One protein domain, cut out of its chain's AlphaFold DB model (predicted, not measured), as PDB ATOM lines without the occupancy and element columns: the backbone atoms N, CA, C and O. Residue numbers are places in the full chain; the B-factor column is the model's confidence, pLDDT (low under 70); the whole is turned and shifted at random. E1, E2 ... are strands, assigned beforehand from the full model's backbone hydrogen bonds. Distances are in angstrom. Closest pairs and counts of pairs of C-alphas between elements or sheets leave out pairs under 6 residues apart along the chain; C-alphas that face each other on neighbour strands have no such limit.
ATOM      1  N   LEU A  66     179.823  43.739 382.930       90.38
ATOM      2  CA  LEU A  66     180.206  43.180 381.638       90.38
ATOM      3  C   LEU A  66     181.121  44.176 380.929       90.38
ATOM      4  O   LEU A  66     180.902  45.388 381.018       90.38
ATOM      5  N   LEU A  67     182.128  43.664 380.234       89.62
ATOM      6  CA  LEU A  67     182.941  44.478 379.343       89.62
ATOM      7  C   LEU A  67     182.153  44.684 378.052       89.62
ATOM      8  O   LEU A  67     181.499  43.758 377.580       89.62
ATOM      9  N   TYR A  68     182.179  45.900 377.517       86.56
ATOM     10  CA  TYR A  68     181.611  46.210 376.213       86.56
ATOM     11  C   TYR A  68     182.708  46.812 375.352       86.56
ATOM     12  O   TYR A  68     183.193  47.902 375.656       86.56
ATOM     13  N   ASP A  69     183.074  46.104 374.295       84.25
ATOM     14  CA  ASP A  69     184.060  46.554 373.324       84.25
ATOM     15  C   ASP A  69     183.557  46.259 371.911       84.25
ATOM     16  O   ASP A  69     183.003  45.193 371.656       84.25
ATOM     17  N   ASN A  70     183.693  47.227 371.005       79.19
ATOM     18  CA  ASN A  70     183.374  47.072 369.582       79.19
ATOM     19  C   ASN A  70     182.023  46.383 369.260       79.19
ATOM     20  O   ASN A  70     181.910  45.616 368.307       79.19
ATOM     21  N   GLY A  71     180.965  46.665 370.033       81.38
ATOM     22  CA  GLY A  71     179.635  46.073 369.803       81.38
ATOM     23  C   GLY A  71     179.387  44.733 370.502       81.38
ATOM     24  O   GLY A  71     178.297  44.168 370.379       81.38
ATOM     25  N   GLN A  72     180.367  44.229 371.245       88.81
ATOM     26  CA  GLN A  72     180.341  42.931 371.896       88.81
ATOM     27  C   GLN A  72     180.403  43.086 373.414       88.81
ATOM     28  O   GLN A  72     181.253  43.787 373.957       88.81
ATOM     29  N   PHE A  73     179.505  42.388 374.100       91.69
ATOM     30  CA  PHE A  73     179.579  42.163 375.532       91.69
ATOM     31  C   PHE A  73     180.410  40.921 375.817       91.69
ATOM     32  O   PHE A  73     180.197  39.884 375.184       91.69
ATOM     33  N   SER A  74     181.299  40.994 376.801       94.12
ATOM     34  CA  SER A  74     182.067  39.849 377.278       94.12
ATOM     35  C   SER A  74     182.109  39.766 378.800       94.12
ATOM     36  O   SER A  74     181.970  40.754 379.533       94.12
ATOM     37  N   VAL A  75     182.257  38.532 379.275       93.44
ATOM     38  CA  VAL A  75     182.457  38.207 380.679       93.44
ATOM     39  C   VAL A  75     183.506  37.117 380.798       93.44
ATOM     40  O   VAL A  75     183.396  36.075 380.152       93.44
ATOM     41  N   ASP A  76     184.476  37.361 381.669       91.44
ATOM     42  CA  ASP A  76     185.502  36.400 382.044       91.44
ATOM     43  C   ASP A  76     185.361  36.094 383.536       91.44
ATOM     44  O   ASP A  76     185.236  36.995 384.375       91.44
ATOM     45  N   ILE A  77     185.301  34.806 383.858       89.69
ATOM     46  CA  ILE A  77     185.099  34.294 385.211       89.69
ATOM     47  C   ILE A  77     186.157  33.219 385.466       89.69
ATOM     48  O   ILE A  77     186.178  32.216 384.745       89.69
ATOM     49  N   PRO A  78     187.004  33.376 386.502       86.44
ATOM     50  CA  PRO A  78     187.922  32.328 386.915       86.44
ATOM     51  C   PRO A  78     187.173  31.017 387.162       86.44
ATOM     52  O   PRO A  78     186.281  30.950 388.009       86.44
ATOM     53  N   PHE A  79     187.517  29.982 386.401       87.75
ATOM     54  CA  PHE A  79     186.849  28.673 386.452       87.75
ATOM     55  C   PHE A  79     187.858  27.518 386.389       87.75
ATOM     56  O   PHE A  79     187.561  26.408 385.959       87.75
ATOM     57  N   ARG A  80     189.085  27.803 386.829       85.75
ATOM     58  CA  ARG A  80     190.181  26.845 386.950       85.75
ATOM     59  C   ARG A  80     190.242  26.281 388.359       85.75
ATOM     60  O   ARG A  80     190.266  27.036 389.330       85.75
ATOM     61  N   PHE A  81     190.355  24.962 388.459       80.44
ATOM     62  CA  PHE A  81     190.480  24.261 389.736       80.44
ATOM     63  C   PHE A  81     191.898  23.700 389.901       80.44
ATOM     64  O   PHE A  81     192.282  22.772 389.181       80.44
ATOM     65  N   PRO A  82     192.707  24.250 390.826       76.00
ATOM     66  CA  PRO A  82     194.041  23.732 391.095       76.00
ATOM     67  C   PRO A  82     194.032  22.260 391.518       76.00
ATOM     68  O   PRO A  82     193.130  21.799 392.212       76.00
ATOM     69  N   HIS A  83     195.087  21.515 391.186       75.00
ATOM     70  CA  HIS A  83     195.158  20.087 391.521       75.00
ATOM     71  C   HIS A  83     195.022  19.794 393.024       75.00
ATOM     72  O   HIS A  83     194.487  18.750 393.385       75.00
ATOM     73  N   TYR A  84     195.449  20.718 393.889       75.62
ATOM     74  CA  TYR A  84     195.393  20.562 395.344       75.62
ATOM     75  C   TYR A  84     193.990  20.730 395.951       75.62
ATOM     76  O   TYR A  84     193.806  20.368 397.108       75.62
ATOM     77  N   VAL A  85     193.003  21.251 395.207       74.19
ATOM     78  CA  VAL A  85     191.593  21.298 395.655       74.19
ATOM     79  C   VAL A  85     190.748  20.160 395.076       74.19
ATOM     80  O   VAL A  85     189.558  20.061 395.370       74.19
ATOM     81  N   ASN A  86     191.339  19.285 394.258       71.25
ATOM     82  CA  ASN A  86     190.601  18.226 393.582       71.25
ATOM     83  C   ASN A  86     190.424  17.008 394.504       71.25
ATOM     84  O   ASN A  86     191.421  16.470 394.992       71.25
ATOM     85  N   PRO A  87     189.186  16.513 394.708       67.12
ATOM     86  CA  PRO A  87     188.964  15.290 395.470       67.12
ATOM     87  C   PRO A  87     189.659  14.099 394.795       67.12
ATOM     88  O   PRO A  87     189.827  14.067 393.570       67.12
ATOM     89  N   LEU A  88     190.058  13.108 395.601       67.31
ATOM     90  CA  LEU A  88     190.794  11.935 395.127       67.31
ATOM     91  C   LEU A  88     190.037  11.247 393.964       67.31
ATOM     92  O   LEU A  88     188.889  10.837 394.153       67.31
ATOM     93  N   PRO A  89     190.658  11.073 392.774       60.72
ATOM     94  CA  PRO A  89     189.957  10.726 391.530       60.72
ATOM     95  C   PRO A  89     189.134   9.434 391.538       60.72
ATOM     96  O   PRO A  89     188.277   9.263 390.681       60.72
ATOM     97  N   LYS A  90     189.413   8.502 392.455       63.41
ATOM     98  CA  LYS A  90     188.849   7.143 392.436       63.41
ATOM     99  C   LYS A  90     187.565   6.976 393.255       63.41
ATOM    100  O   LYS A  90     187.005   5.887 393.247       63.41
ATOM    101  N   LEU A  91     187.123   8.010 393.973       67.44
ATOM    102  CA  LEU A  91     186.018   7.902 394.937       67.44
ATOM    103  C   LEU A  91     184.723   8.588 394.483       67.44
ATOM    104  O   LEU A  91     183.655   8.203 394.947       67.44
ATOM    105  N   PHE A  92     184.792   9.566 393.573       73.69
ATOM    106  CA  PHE A  92     183.640  10.407 393.235       73.69
ATOM    107  C   PHE A  92     183.517  10.667 391.734       73.69
ATOM    108  O   PHE A  92     184.502  10.947 391.050       73.69
ATOM    109  N   THR A  93     182.281  10.641 391.234       81.81
ATOM    110  CA  THR A  93     181.947  11.134 389.895       81.81
ATOM    111  C   THR A  93     182.089  12.652 389.872       81.81
ATOM    112  O   THR A  93     181.397  13.352 390.612       81.81
ATOM    113  N   LYS A  94     182.963  13.178 389.012       85.50
ATOM    114  CA  LYS A  94     183.111  14.627 388.836       85.50
ATOM    115  C   LYS A  94     182.064  15.111 387.846       85.50
ATOM    116  O   LYS A  94     181.890  14.529 386.775       85.50
ATOM    117  N   LYS A  95     181.359  16.173 388.215       89.31
ATOM    118  CA  LYS A  95     180.280  16.733 387.412       89.31
ATOM    119  C   LYS A  95     180.440  18.236 387.319       89.31
ATOM    120  O   LYS A  95     180.487  18.920 388.336       89.31
ATOM    121  N   GLU A  96     180.457  18.729 386.093       90.50
ATOM    122  CA  GLU A  96     180.472  20.152 385.796       90.50
ATOM    123  C   GLU A  96     179.098  20.585 385.321       90.50
ATOM    124  O   GLU A  96     178.458  19.916 384.502       90.50
ATOM    125  N   LYS A  97     178.629  21.709 385.861       93.25
ATOM    126  CA  LYS A  97     177.360  22.308 385.479       93.25
ATOM    127  C   LYS A  97     177.502  23.819 385.424       93.25
ATOM    128  O   LYS A  97     177.813  24.450 386.428       93.25
ATOM    129  N   ILE A  98     177.218  24.387 384.260       94.38
ATOM    130  CA  ILE A  98     177.211  25.829 384.026       94.38
ATOM    131  C   ILE A  98     175.819  26.204 383.538       94.38
ATOM    132  O   ILE A  98     175.342  25.697 382.520       94.38
ATOM    133  N   GLN A  99     175.166  27.085 384.286       95.38
ATOM    134  CA  GLN A  99     173.883  27.673 383.928       95.38
ATOM    135  C   GLN A  99     174.092  29.154 383.661       95.38
ATOM    136  O   GLN A  99     174.517  29.891 384.546       95.38
ATOM    137  N   LEU A 100     173.778  29.581 382.442       94.75
ATOM    138  CA  LEU A 100     173.906  30.968 382.028       94.75
ATOM    139  C   LEU A 100     172.545  31.476 381.565       94.75
ATOM    140  O   LEU A 100     171.893  30.862 380.725       94.75
ATOM    141  N   THR A 101     172.127  32.611 382.116       94.44
ATOM    142  CA  THR A 101     170.936  33.331 381.660       94.44
ATOM    143  C   THR A 101     171.370  34.688 381.141       94.44
ATOM    144  O   THR A 101     171.938  35.478 381.890       94.44
ATOM    145  N   VAL A 102     171.098  34.961 379.868       92.00
ATOM    146  CA  VAL A 102     171.376  36.255 379.243       92.00
ATOM    147  C   VAL A 102     170.069  37.018 379.128       92.00
ATOM    148  O   VAL A 102     169.094  36.492 378.598       92.00
ATOM    149  N   ASN A 103     170.053  38.252 379.621       88.94
ATOM    150  CA  ASN A 103     168.959  39.191 379.425       88.94
ATOM    151  C   ASN A 103     169.544  40.489 378.866       88.94
ATOM    152  O   ASN A 103     170.243  41.200 379.586       88.94
ATOM    153  N   SER A 104     169.286  40.781 377.591       81.81
ATOM    154  CA  SER A 104     169.796  41.987 376.926       81.81
ATOM    155  C   SER A 104     169.104  43.270 377.389       81.81
ATOM    156  O   SER A 104     169.612  44.352 377.107       81.81
ATOM    157  N   GLY A 105     167.947  43.170 378.057       80.00
ATOM    158  CA  GLY A 105     167.129  44.321 378.460       80.00
ATOM    159  C   GLY A 105     166.551  45.124 377.288       80.00
ATOM    160  O   GLY A 105     166.004  46.204 377.493       80.00
ATOM    161  N   VAL A 106     166.718  44.622 376.064       75.50
ATOM    162  CA  VAL A 106     166.153  45.174 374.835       75.50
ATOM    163  C   VAL A 106     165.569  44.047 374.006       75.50
ATOM    164  O   VAL A 106     166.159  42.965 373.899       75.50
ATOM    165  N   SER A 107     164.462  44.345 373.332       71.25
ATOM    166  CA  SER A 107     163.760  43.449 372.415       71.25
ATOM    167  C   SER A 107     164.486  43.353 371.064       71.25
ATOM    168  O   SER A 107     163.929  43.667 370.007       71.25
ATOM    169  N   LYS A 108     165.772  43.000 371.093       74.88
ATOM    170  CA  LYS A 108     166.644  42.861 369.921       74.88
ATOM    171  C   LYS A 108     167.261  41.468 369.874       74.88
ATOM    172  O   LYS A 108     167.237  40.722 370.852       74.88
ATOM    173  N   GLU A 109     167.766  41.103 368.703       82.00
ATOM    174  CA  GLU A 109     168.421  39.817 368.506       82.00
ATOM    175  C   GLU A 109     169.768  39.786 369.235       82.00
ATOM    176  O   GLU A 109     170.587  40.698 369.103       82.00
ATOM    177  N   VAL A 110     169.979  38.733 370.020       85.75
ATOM    178  CA  VAL A 110     171.244  38.457 370.698       85.75
ATOM    179  C   VAL A 110     171.970  37.390 369.894       85.75
ATOM    180  O   VAL A 110     171.453  36.288 369.723       85.75
ATOM    181  N   LEU A 111     173.164  37.720 369.415       87.69
ATOM    182  CA  LEU A 111     174.020  36.811 368.662       87.69
ATOM    183  C   LEU A 111     175.163  36.348 369.560       87.69
ATOM    184  O   LEU A 111     175.901  37.168 370.113       87.69
ATOM    185  N   LEU A 112     175.304  35.034 369.708       89.25
ATOM    186  CA  LEU A 112     176.430  34.435 370.411       89.25
ATOM    187  C   LEU A 112     177.702  34.619 369.581       89.25
ATOM    188  O   LEU A 112     177.724  34.256 368.409       89.25
ATOM    189  N   GLN A 113     178.754  35.146 370.202       89.88
ATOM    190  CA  GLN A 113     180.039  35.378 369.540       89.88
ATOM    191  C   GLN A 113     181.091  34.356 369.975       89.88
ATOM    192  O   GLN A 113     181.876  33.882 369.158       89.88
ATOM    193  N   GLY A 114     181.097  33.972 371.253       91.06
ATOM    194  CA  GLY A 114     182.073  33.021 371.769       91.06
ATOM    195  C   GLY A 114     181.705  32.451 373.131       91.06
ATOM    196  O   GLY A 114     181.024  33.079 373.939       91.06
ATOM    197  N   THR A 115     182.171  31.229 373.382       94.94
ATOM    198  CA  THR A 115     182.051  30.550 374.674       94.94
ATOM    199  C   THR A 115     183.238  29.616 374.883       94.94
ATOM    200  O   THR A 115     183.614  28.886 373.965       94.94
ATOM    201  N   SER A 116     183.827  29.602 376.081       93.94
ATOM    202  CA  SER A 116     184.910  28.657 376.396       93.94
ATOM    203  C   SER A 116     184.421  27.237 376.697       93.94
ATOM    204  O   SER A 116     185.205  26.293 376.602       93.94
ATOM    205  N   HIS A 117     183.136  27.073 377.028       92.69
ATOM    206  CA  HIS A 117     182.512  25.787 377.354       92.69
ATOM    207  C   HIS A 117     181.354  25.480 376.386       92.69
ATOM    208  O   HIS A 117     180.716  26.411 375.884       92.69
ATOM    209  N   PRO A 118     181.035  24.200 376.106       92.00
ATOM    210  CA  PRO A 118     179.993  23.833 375.147       92.00
ATOM    211  C   PRO A 118     178.597  24.023 375.757       92.00
ATOM    212  O   PRO A 118     177.953  23.077 376.223       92.00
ATOM    213  N   LEU A 119     178.156  25.280 375.777       92.75
ATOM    214  CA  LEU A 119     176.836  25.717 376.208       92.75
ATOM    215  C   LEU A 119     175.788  25.355 375.153       92.75
ATOM    216  O   LEU A 119     175.940  25.674 373.976       92.75
ATOM    217  N   LYS A 120     174.698  24.713 375.581       92.00
ATOM    218  CA  LYS A 120     173.530  24.449 374.733       92.00
ATOM    219  C   LYS A 120     172.407  25.397 375.114       92.00
ATOM    220  O   LYS A 120     172.030  25.447 376.288       92.00
ATOM    221  N   GLU A 121     171.851  26.106 374.139       90.56
ATOM    222  CA  GLU A 121     170.620  26.870 374.340       90.56
ATOM    223  C   GLU A 121     169.474  25.904 374.658       90.56
ATOM    224  O   GLU A 121     169.280  24.893 373.980       90.56
ATOM    225  N   LYS A 122     168.754  26.167 375.748       90.06
ATOM    226  CA  LYS A 122     167.653  25.322 376.225       90.06
ATOM    227  C   LYS A 122     166.300  25.913 375.899       90.06
ATOM    228  O   LYS A 122     165.379  25.184 375.537       90.06
ATOM    229  N   THR A 123     166.145  27.211 376.118       87.88
ATOM    230  CA  THR A 123     164.856  27.889 376.022       87.88
ATOM    231  C   THR A 123     165.091  29.375 375.804       87.88
ATOM    232  O   THR A 123     166.047  29.945 376.335       87.88
ATOM    233  N   ARG A 124     164.162  30.005 375.090       82.62
ATOM    234  CA  ARG A 124     164.027  31.453 374.988       82.62
ATOM    235  C   ARG A 124     162.690  31.863 375.597       82.62
ATOM    236  O   ARG A 124     161.649  31.360 375.180       82.62
ATOM    237  N   GLN A 125     162.712  32.741 376.596       81.50
ATOM    238  CA  GLN A 125     161.502  33.319 377.193       81.50
ATOM    239  C   GLN A 125     161.560  34.838 377.053       81.50
ATOM    240  O   GLN A 125     162.243  35.517 377.821       81.50
ATOM    241  N   GLY A 126     160.864  35.369 376.047       77.62
ATOM    242  CA  GLY A 126     160.944  36.787 375.699       77.62
ATOM    243  C   GLY A 126     162.384  37.202 375.371       77.62
ATOM    244  O   GLY A 126     162.993  36.677 374.439       77.62
ATOM    245  N   GLU A 127     162.923  38.127 376.165       78.31
ATOM    246  CA  GLU A 127     164.286  38.673 376.044       78.31
ATOM    247  C   GLU A 127     165.350  37.847 376.789       78.31
ATOM    248  O   GLU A 127     166.539  38.157 376.723       78.31
ATOM    249  N   LYS A 128     164.939  36.790 377.505       87.88
ATOM    250  CA  LYS A 128     165.847  35.922 378.262       87.88
ATOM    251  C   LYS A 128     166.229  34.684 377.459       87.88
ATOM    252  O   LYS A 128     165.358  33.920 377.035       87.88
ATOM    253  N   LEU A 129     167.531  34.458 377.327       90.44
ATOM    254  CA  LEU A 129     168.122  33.251 376.754       90.44
ATOM    255  C   LEU A 129     168.724  32.395 377.864       90.44
ATOM    256  O   LEU A 129     169.486  32.896 378.693       90.44
ATOM    257  N   PHE A 130     168.397  31.106 377.864       94.06
ATOM    258  CA  PHE A 130     168.875  30.155 378.863       94.06
ATOM    259  C   PHE A 130     169.816  29.146 378.221       94.06
ATOM    260  O   PHE A 130     169.426  28.404 377.318       94.06
ATOM    261  N   PHE A 131     171.034  29.070 378.741       95.00
ATOM    262  CA  PHE A 131     172.060  28.136 378.307       95.00
ATOM    263  C   PHE A 131     172.431  27.182 379.440       95.00
ATOM    264  O   PHE A 131     172.517  27.569 380.609       95.00
ATOM    265  N   LEU A 132     172.676  25.924 379.079       95.94
ATOM    266  CA  LEU A 132     173.127  24.892 380.002       95.94
ATOM    267  C   LEU A 132     174.293  24.117 379.397       95.94
ATOM    268  O   LEU A 132     174.197  23.583 378.290       95.94
ATOM    269  N   HIS A 133     175.349  23.984 380.182       93.94
ATOM    270  CA  HIS A 133     176.358  22.951 380.026       93.94
ATOM    271  C   HIS A 133     176.287  22.032 381.246       93.94
ATOM    272  O   HIS A 133     176.267  22.509 382.378       93.94
ATOM    273  N   GLU A 134     176.199  20.726 381.021       94.75
ATOM    274  CA  GLU A 134     176.190  19.721 382.083       94.75
ATOM    275  C   GLU A 134     176.891  18.466 381.567       94.75
ATOM    276  O   GLU A 134     176.470  17.897 380.556       94.75
ATOM    277  N   ALA A 135     177.977  18.071 382.226       91.38
ATOM    278  CA  ALA A 135     178.805  16.946 381.813       91.38
ATOM    279  C   ALA A 135     179.394  16.216 383.024       91.38
ATOM    280  O   ALA A 135     179.737  16.826 384.038       91.38
ATOM    281  N   VAL A 136     179.524  14.895 382.903       90.88
ATOM    282  CA  VAL A 136     180.412  14.107 383.763       90.88
ATOM    283  C   VAL A 136     181.805  14.200 383.155       90.88
ATOM    284  O   VAL A 136     181.963  13.930 381.966       90.88
ATOM    285  N   VAL A 137     182.790  14.617 383.945       86.62
ATOM    286  CA  VAL A 137     184.144  14.909 383.458       86.62
ATOM    287  C   VAL A 137     185.172  13.996 384.115       86.62
ATOM    288  O   VAL A 137     185.059  13.651 385.287       86.62
ATOM    289  N   GLU A 138     186.205  13.599 383.376       82.69
ATOM    290  CA  GLU A 138     187.331  12.860 383.963       82.69
ATOM    291  C   GLU A 138     188.251  13.793 384.758       82.69
ATOM    292  O   GLU A 138     188.741  13.442 385.835       82.69
ATOM    293  N   ASN A 139     188.437  15.015 384.254       83.06
ATOM    294  CA  ASN A 139     189.251  16.069 384.842       83.06
ATOM    295  C   ASN A 139     188.447  17.366 384.908       83.06
ATOM    296  O   ASN A 139     187.676  17.650 383.997       83.06
ATOM    297  N   TRP A 140     188.643  18.133 385.981       84.69
ATOM    298  CA  TRP A 140     188.045  19.459 386.117       84.69
ATOM    299  C   TRP A 140     188.585  20.423 385.060       84.69
ATOM    300  O   TRP A 140     189.710  20.257 384.575       84.69
ATOM    301  N   SER A 141     187.795  21.443 384.745       85.00
ATOM    302  CA  SER A 141     188.138  22.465 383.775       85.00
ATOM    303  C   SER A 141     189.440  23.166 384.150       85.00
ATOM    304  O   SER A 141     189.663  23.624 385.275       85.00
ATOM    305  N   ILE A 142     190.319  23.244 383.154       86.75
ATOM    306  CA  ILE A 142     191.590  23.970 383.203       86.75
ATOM    307  C   ILE A 142     191.493  25.317 382.477       86.75
ATOM    308  O   ILE A 142     192.508  25.978 382.264       86.75
ATOM    309  N   LYS A 143     190.282  25.720 382.078       88.75
ATOM    310  CA  LYS A 143     190.016  26.964 381.362       88.75
ATOM    311  C   LYS A 143     189.057  27.821 382.168       88.75
ATOM    312  O   LYS A 143     188.096  27.318 382.740       88.75
ATOM    313  N   ASP A 144     189.298  29.123 382.156       92.25
ATOM    314  CA  ASP A 144     188.335  30.067 382.703       92.25
ATOM    315  C   ASP A 144     187.054  30.073 381.865       92.25
ATOM    316  O   ASP A 144     187.034  29.727 380.673       92.25
ATOM    317  N   PHE A 145     185.952  30.431 382.508       93.69
ATOM    318  CA  PHE A 145     184.693  30.596 381.817       93.69
ATOM    319  C   PHE A 145     184.702  31.951 381.114       93.69
ATOM    320  O   PHE A 145     184.763  32.989 381.769       93.69
ATOM    321  N   THR A 146     184.630  31.930 379.788       95.12
ATOM    322  CA  THR A 146     184.504  33.124 378.960       95.12
ATOM    323  C   THR A 146     183.230  33.000 378.146       95.12
ATOM    324  O   THR A 146     182.899  31.926 377.628       95.12
ATOM    325  N   PHE A 147     182.481  34.091 378.069       95.50
ATOM    326  CA  PHE A 147     181.261  34.159 377.281       95.50
ATOM    327  C   PHE A 147     181.135  35.539 376.665       95.50
ATOM    328  O   PHE A 147     181.331  36.548 377.341       95.50
ATOM    329  N   SER A 148     180.787  35.581 375.384       94.88
ATOM    330  CA  SER A 148     180.613  36.835 374.677       94.88
ATOM    331  C   SER A 148     179.450  36.792 373.697       94.88
ATOM    332  O   SER A 148     179.192  35.794 373.020       94.88
ATOM    333  N   TYR A 149     178.729  37.903 373.629       92.06
ATOM    334  CA  TYR A 149     177.545  38.063 372.798       92.06
ATOM    335  C   TYR A 149     177.450  39.496 372.284       92.06
ATOM    336  O   TYR A 149     177.941  40.428 372.912       92.06
ATOM    337  N   SER A 150     176.782  39.693 371.159       89.25
ATOM    338  CA  SER A 150     176.445  41.019 370.644       89.25
ATOM    339  C   SER A 150     174.936  41.191 370.610       89.25
ATOM    340  O   SER A 150     174.200  40.239 370.349       89.25
ATOM    341  N   VAL A 151     174.471  42.417 370.817       84.44
ATOM    342  CA  VAL A 151     173.068  42.778 370.606       84.44
ATOM    343  C   VAL A 151     172.972  43.455 369.247       84.44
ATOM    344  O   VAL A 151     173.479  44.562 369.070       84.44
ATOM    345  N   TYR A 152     172.365  42.787 368.265       73.75
ATOM    346  CA  TYR A 152     172.267  43.345 366.923       73.75
ATOM    347  C   TYR A 152     171.203  44.445 366.873       73.75
ATOM    348  O   TYR A 152     170.013  44.218 367.106       73.75
ATOM    349  N   SER A 153     171.638  45.656 366.537       69.75
ATOM    350  CA  SER A 153     170.764  46.782 366.232       69.75
ATOM    351  C   SER A 153     171.424  47.625 365.149       69.75
ATOM    352  O   SER A 153     172.567  48.046 365.322       69.75
ATOM    353  N   GLY A 154     170.730  47.866 364.031       70.69
ATOM    354  CA  GLY A 154     171.193  48.835 363.031       70.69
ATOM    355  C   GLY A 154     171.319  50.223 363.665       70.69
ATOM    356  O   GLY A 154     172.385  50.835 363.661       70.69
ATOM    357  N   ASP A 155     170.266  50.666 364.348       78.25
ATOM    358  CA  ASP A 155     170.217  51.982 364.985       78.25
ATOM    359  C   ASP A 155     170.653  51.964 366.452       78.25
ATOM    360  O   ASP A 155     170.787  50.909 367.080       78.25
ATOM    361  N   VAL A 156     170.873  53.157 367.012       83.56
ATOM    362  CA  VAL A 156     171.074  53.327 368.458       83.56
ATOM    363  C   VAL A 156     169.865  52.752 369.189       83.56
ATOM    364  O   VAL A 156     168.722  53.065 368.864       83.56
ATOM    365  N   SER A 157     170.127  51.897 370.169       83.69
ATOM    366  CA  SER A 157     169.100  51.313 371.027       83.69
ATOM    367  C   SER A 157     169.440  51.583 372.482       83.69
ATOM    368  O   SER A 157     170.548  51.997 372.808       83.69
ATOM    369  N   GLY A 158     168.481  51.404 373.372       86.19
ATOM    370  CA  GLY A 158     168.687  51.628 374.788       86.19
ATOM    371  C   GLY A 158     167.435  51.296 375.563       86.19
ATOM    372  O   GLY A 158     166.385  51.015 374.984       86.19
ATOM    373  N   GLY A 159     167.561  51.329 376.877       86.31
ATOM    374  CA  GLY A 159     166.471  51.005 377.771       86.31
ATOM    375  C   GLY A 159     166.671  51.633 379.134       86.31
ATOM    376  O   GLY A 159     167.759  52.101 379.484       86.31
ATOM    377  N   VAL A 160     165.586  51.632 379.898       88.88
ATOM    378  CA  VAL A 160     165.597  51.984 381.311       88.88
ATOM    379  C   VAL A 160     165.114  50.770 382.082       88.88
ATOM    380  O   VAL A 160     163.996  50.302 381.878       88.88
ATOM    381  N   LEU A 161     165.965  50.249 382.956       86.69
ATOM    382  CA  LEU A 161     165.587  49.243 383.937       86.69
ATOM    383  C   LEU A 161     165.199  49.975 385.211       86.69
ATOM    384  O   LEU A 161     165.947  50.837 385.665       86.69
ATOM    385  N   VAL A 162     164.050  49.635 385.782       88.44
ATOM    386  CA  VAL A 162     163.577  50.206 387.045       88.44
ATOM    387  C   VAL A 162     163.281  49.063 388.002       88.44
ATOM    388  O   VAL A 162     162.595  48.108 387.640       88.44
ATOM    389  N   GLN A 163     163.803  49.161 389.216       86.12
ATOM    390  CA  GLN A 163     163.594  48.203 390.286       86.12
ATOM    391  C   GLN A 163     163.131  48.952 391.530       86.12
ATOM    392  O   GLN A 163     163.815  49.852 392.012       86.12
ATOM    393  N   ARG A 164     161.961  48.561 392.043       86.50
ATOM    394  CA  ARG A 164     161.467  49.072 393.321       86.50
ATOM    395  C   ARG A 164     162.250  48.472 394.475       86.50
ATOM    396  O   ARG A 164     162.607  47.291 394.401       86.50
ATOM    397  N   SER A 165     162.463  49.257 395.524       84.88
ATOM    398  CA  SER A 165     163.024  48.728 396.764       84.88
ATOM    399  C   SER A 165     162.075  47.708 397.398       84.88
ATOM    400  O   SER A 165     160.847  47.748 397.249       84.88
ATOM    401  N   THR A 166     162.651  46.732 398.083       81.62
ATOM    402  CA  THR A 166     161.934  45.727 398.862       81.62
ATOM    403  C   THR A 166     162.284  45.871 400.337       81.62
ATOM    404  O   THR A 166     163.348  46.361 400.691       81.62
ATOM    405  N   LEU A 167     161.426  45.361 401.228       74.88
ATOM    406  CA  LEU A 167     161.653  45.389 402.686       74.88
ATOM    407  C   LEU A 167     162.938  44.665 403.146       74.88
ATOM    408  O   LEU A 167     163.258  44.684 404.330       74.88
ATOM    409  N   ARG A 168     163.623  43.956 402.241       71.25
ATOM    410  CA  ARG A 168     164.877  43.238 402.505       71.25
ATOM    411  C   ARG A 168     166.103  43.976 401.980       71.25
ATOM    412  O   ARG A 168     167.215  43.525 402.250       71.25
ATOM    413  N   ASP A 169     165.906  45.045 401.218       69.25
ATOM    414  CA  ASP A 169     167.003  45.834 400.694       69.25
ATOM    415  C   ASP A 169     167.553  46.736 401.794       69.25
ATOM    416  O   ASP A 169     166.825  47.260 402.635       69.25
ATOM    417  N   TYR A 170     168.874  46.878 401.803       70.31
ATOM    418  CA  TYR A 170     169.557  47.776 402.729       70.31
ATOM    419  C   TYR A 170     169.249  49.251 402.424       70.31
ATOM    420  O   TYR A 170     169.269  50.090 403.319       70.31
ATOM    421  N   ASP A 171     168.983  49.550 401.154       74.69
ATOM    422  CA  ASP A 171     168.614  50.869 400.650       74.69
ATOM    423  C   ASP A 171     167.130  50.846 400.268       74.69
ATOM    424  O   ASP A 171     166.705  50.008 399.471       74.69
ATOM    425  N   ASP A 172     166.342  51.745 400.855       82.38
ATOM    426  CA  ASP A 172     164.897  51.847 400.638       82.38
ATOM    427  C   ASP A 172     164.533  52.680 399.398       82.38
ATOM    428  O   ASP A 172     163.352  52.810 399.060       82.38
ATOM    429  N   ARG A 173     165.527  53.206 398.675       86.50
ATOM    430  CA  ARG A 173     165.322  53.967 397.440       86.50
ATOM    431  C   ARG A 173     165.084  53.051 396.244       86.50
ATOM    432  O   ARG A 173     165.785  52.062 396.038       86.50
ATOM    433  N   ASP A 174     164.140  53.444 395.395       89.69
ATOM    434  CA  ASP A 174     163.975  52.842 394.072       89.69
ATOM    435  C   ASP A 174     165.239  53.063 393.225       89.69
ATOM    436  O   ASP A 174     165.838  54.144 393.227       89.69
ATOM    437  N   ILE A 175     165.635  52.042 392.467       88.94
ATOM    438  CA  ILE A 175     166.847  52.055 391.646       88.94
ATOM    439  C   ILE A 175     166.448  52.038 390.175       88.94
ATOM    440  O   ILE A 175     165.568  51.285 389.756       88.94
ATOM    441  N   PHE A 176     167.136  52.835 389.362       90.31
ATOM    442  CA  PHE A 176     167.028  52.750 387.914       90.31
ATOM    443  C   PHE A 176     168.406  52.662 387.254       90.31
ATOM    444  O   PHE A 176     169.412  53.117 387.795       90.31
ATOM    445  N   SER A 177     168.443  52.073 386.064       88.00
ATOM    446  CA  SER A 177     169.619  52.008 385.204       88.00
ATOM    447  C   SER A 177     169.216  52.408 383.795       88.00
ATOM    448  O   SER A 177     168.295  51.824 383.229       88.00
ATOM    449  N   ILE A 178     169.897  53.406 383.236       90.38
ATOM    450  CA  ILE A 178     169.742  53.814 381.838       90.38
ATOM    451  C   ILE A 178     170.963  53.317 381.086       90.38
ATOM    452  O   ILE A 178     172.095  53.556 381.506       90.38
ATOM    453  N   PHE A 179     170.739  52.664 379.955       86.62
ATOM    454  CA  PHE A 179     171.818  52.227 379.085       86.62
ATOM    455  C   PHE A 179     171.503  52.563 377.630       86.62
ATOM    456  O   PHE A 179     170.352  52.526 377.193       86.62
ATOM    457  N   LEU A 180     172.554  52.904 376.887       86.38
ATOM    458  CA  LEU A 180     172.513  53.211 375.464       86.38
ATOM    459  C   LEU A 180     173.538  52.328 374.756       86.38
ATOM    460  O   LEU A 180     174.712  52.311 375.121       86.38
ATOM    461  N   LEU A 181     173.081  51.606 373.743       83.81
ATOM    462  CA  LEU A 181     173.880  50.757 372.880       83.81
ATOM    463  C   LEU A 181     174.061  51.470 371.540       83.81
ATOM    464  O   LEU A 181     173.078  51.688 370.816       83.81
ATOM    465  N   PRO A 182     175.296  51.855 371.182       76.06
ATOM    466  CA  PRO A 182     175.547  52.413 369.869       76.06
ATOM    467  C   PRO A 182     175.272  51.319 368.829       76.06
ATOM    468  O   PRO A 182     175.951  50.302 368.813       76.06
ATOM    469  N   GLY A 183     174.278  51.526 367.957       75.94
ATOM    470  CA  GLY A 183     173.975  50.588 366.866       75.94
ATOM    471  C   GLY A 183     175.183  50.331 365.962       75.94
ATOM    472  O   GLY A 183     176.122  51.133 365.949       75.94
ATOM    473  N   ASN A 184     175.144  49.246 365.193       70.50
ATOM    474  CA  ASN A 184     176.261  48.756 364.380       70.50
ATOM    475  C   ASN A 184     176.293  49.343 362.949       70.50
ATOM    476  O   ASN A 184     176.849  48.754 362.022       70.50
ATOM    477  N   ASN A 185     175.670  50.507 362.732       66.06
ATOM    478  CA  ASN A 185     175.710  51.189 361.441       66.06
ATOM    479  C   ASN A 185     177.129  51.713 361.146       66.06
ATOM    480  O   ASN A 185     177.564  52.714 361.713       66.06
ATOM    481  N   GLN A 186     177.811  51.075 360.190       60.09
ATOM    482  CA  GLN A 186     179.160  51.437 359.723       60.09
ATOM    483  C   GLN A 186     179.232  52.800 359.005       60.09
ATOM    484  O   GLN A 186     180.308  53.357 358.828       60.09
ATOM    485  N   LYS A 187     178.090  53.387 358.619       59.88
ATOM    486  CA  LYS A 187     178.007  54.700 357.948       59.88
ATOM    487  C   LYS A 187     178.003  55.880 358.930       59.88
ATOM    488  O   LYS A 187     177.258  56.842 358.742       59.88
ATOM    489  N   ARG A 188     178.774  55.811 360.017       62.78
ATOM    490  CA  ARG A 188     178.901  56.952 360.932       62.78
ATOM    491  C   ARG A 188     179.919  57.934 360.373       62.78
ATOM    492  O   ARG A 188     181.026  57.553 360.020       62.78
TER     493      ARG A 188
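AT A GLANCE: This is residues 66 to 188 of the 360 residues of the protein "VWFA domain-containing protein" of Aegilops tauschii subsp. strangulata (UniProt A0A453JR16). Two antiparallel sheets are partly face to face in a loose, sandwich-like body, and the hairpin of E8 and E9 sticks out as a long arm at one end, giving the whole an L shape. The first sheet has the order E1, E2, E7, E4 and the second E3, E6, E5; the long link between E2 and E3 loops out at the end of the body away from the arm. The printed part has 123 residues, with no named helix and nine named strands, E1 to E9 in order along it; the class is all strand. The whole is loose, with a radius of gyration of the C-alphas of 18.8 A, and spans 56 by 46 by 26 A.

HOW THE PARTS SIT: E1, residues 67 to 69, and E2, residues 72 to 77, form a hairpin, with N 67 and O 74 3.0 A apart. E2 is also antiparallel to E7, residues 145 to 152, at 164 degrees between directions; N 75 and O 147 are 2.9 A apart. On the other side of E7 is E4, residues 109 to 115, an edge strand, with N 150 and O 111 2.9 A apart. This sheet is twisted, its C-alphas lying up to 4.0 A off the best plane. E3, residues 94 to 103, is antiparallel to E6, residues 128 to 137, at 171 degrees, with N 98 and O 133 2.8 A apart. E5, residues 120 to 125, forms a hairpin with E6, with N 122 and O 130 2.8 A apart. E8, residues 157 to 163, and E9, residues 175 to 181, form a hairpin at 169 degrees, with N 161 and O 177 2.8 A apart. E8 is apart from E7, and E9 is apart from E7 only just, with their closest C-alphas at 8.3 A.

IN THESE COORDINATES: E1 begins at C-alpha 67, at (182.941, 44.478, 379.343). From first to last C-alpha, E3 measures 29.9 A, E6 28.3 A, E7 23.2 A, E8 20.3 A and E9 20.1 A. E3 begins at C-alpha 94, at (183.111, 14.627, 388.836), and E9 ends at C-alpha 181, at (173.880, 50.757, 372.880).

THE WHOLE: The two C-alphas farthest apart are those of Leu 91 and Lys 187, at 60.2 A. The printed part has no cut. The links E2 to E3, with 16 residues, and E8 to E9, with 11, are long. The mean pLDDT of the printed part is 84.0; residues 87 to 91, 153, 169 and 185 to 188 are under 70.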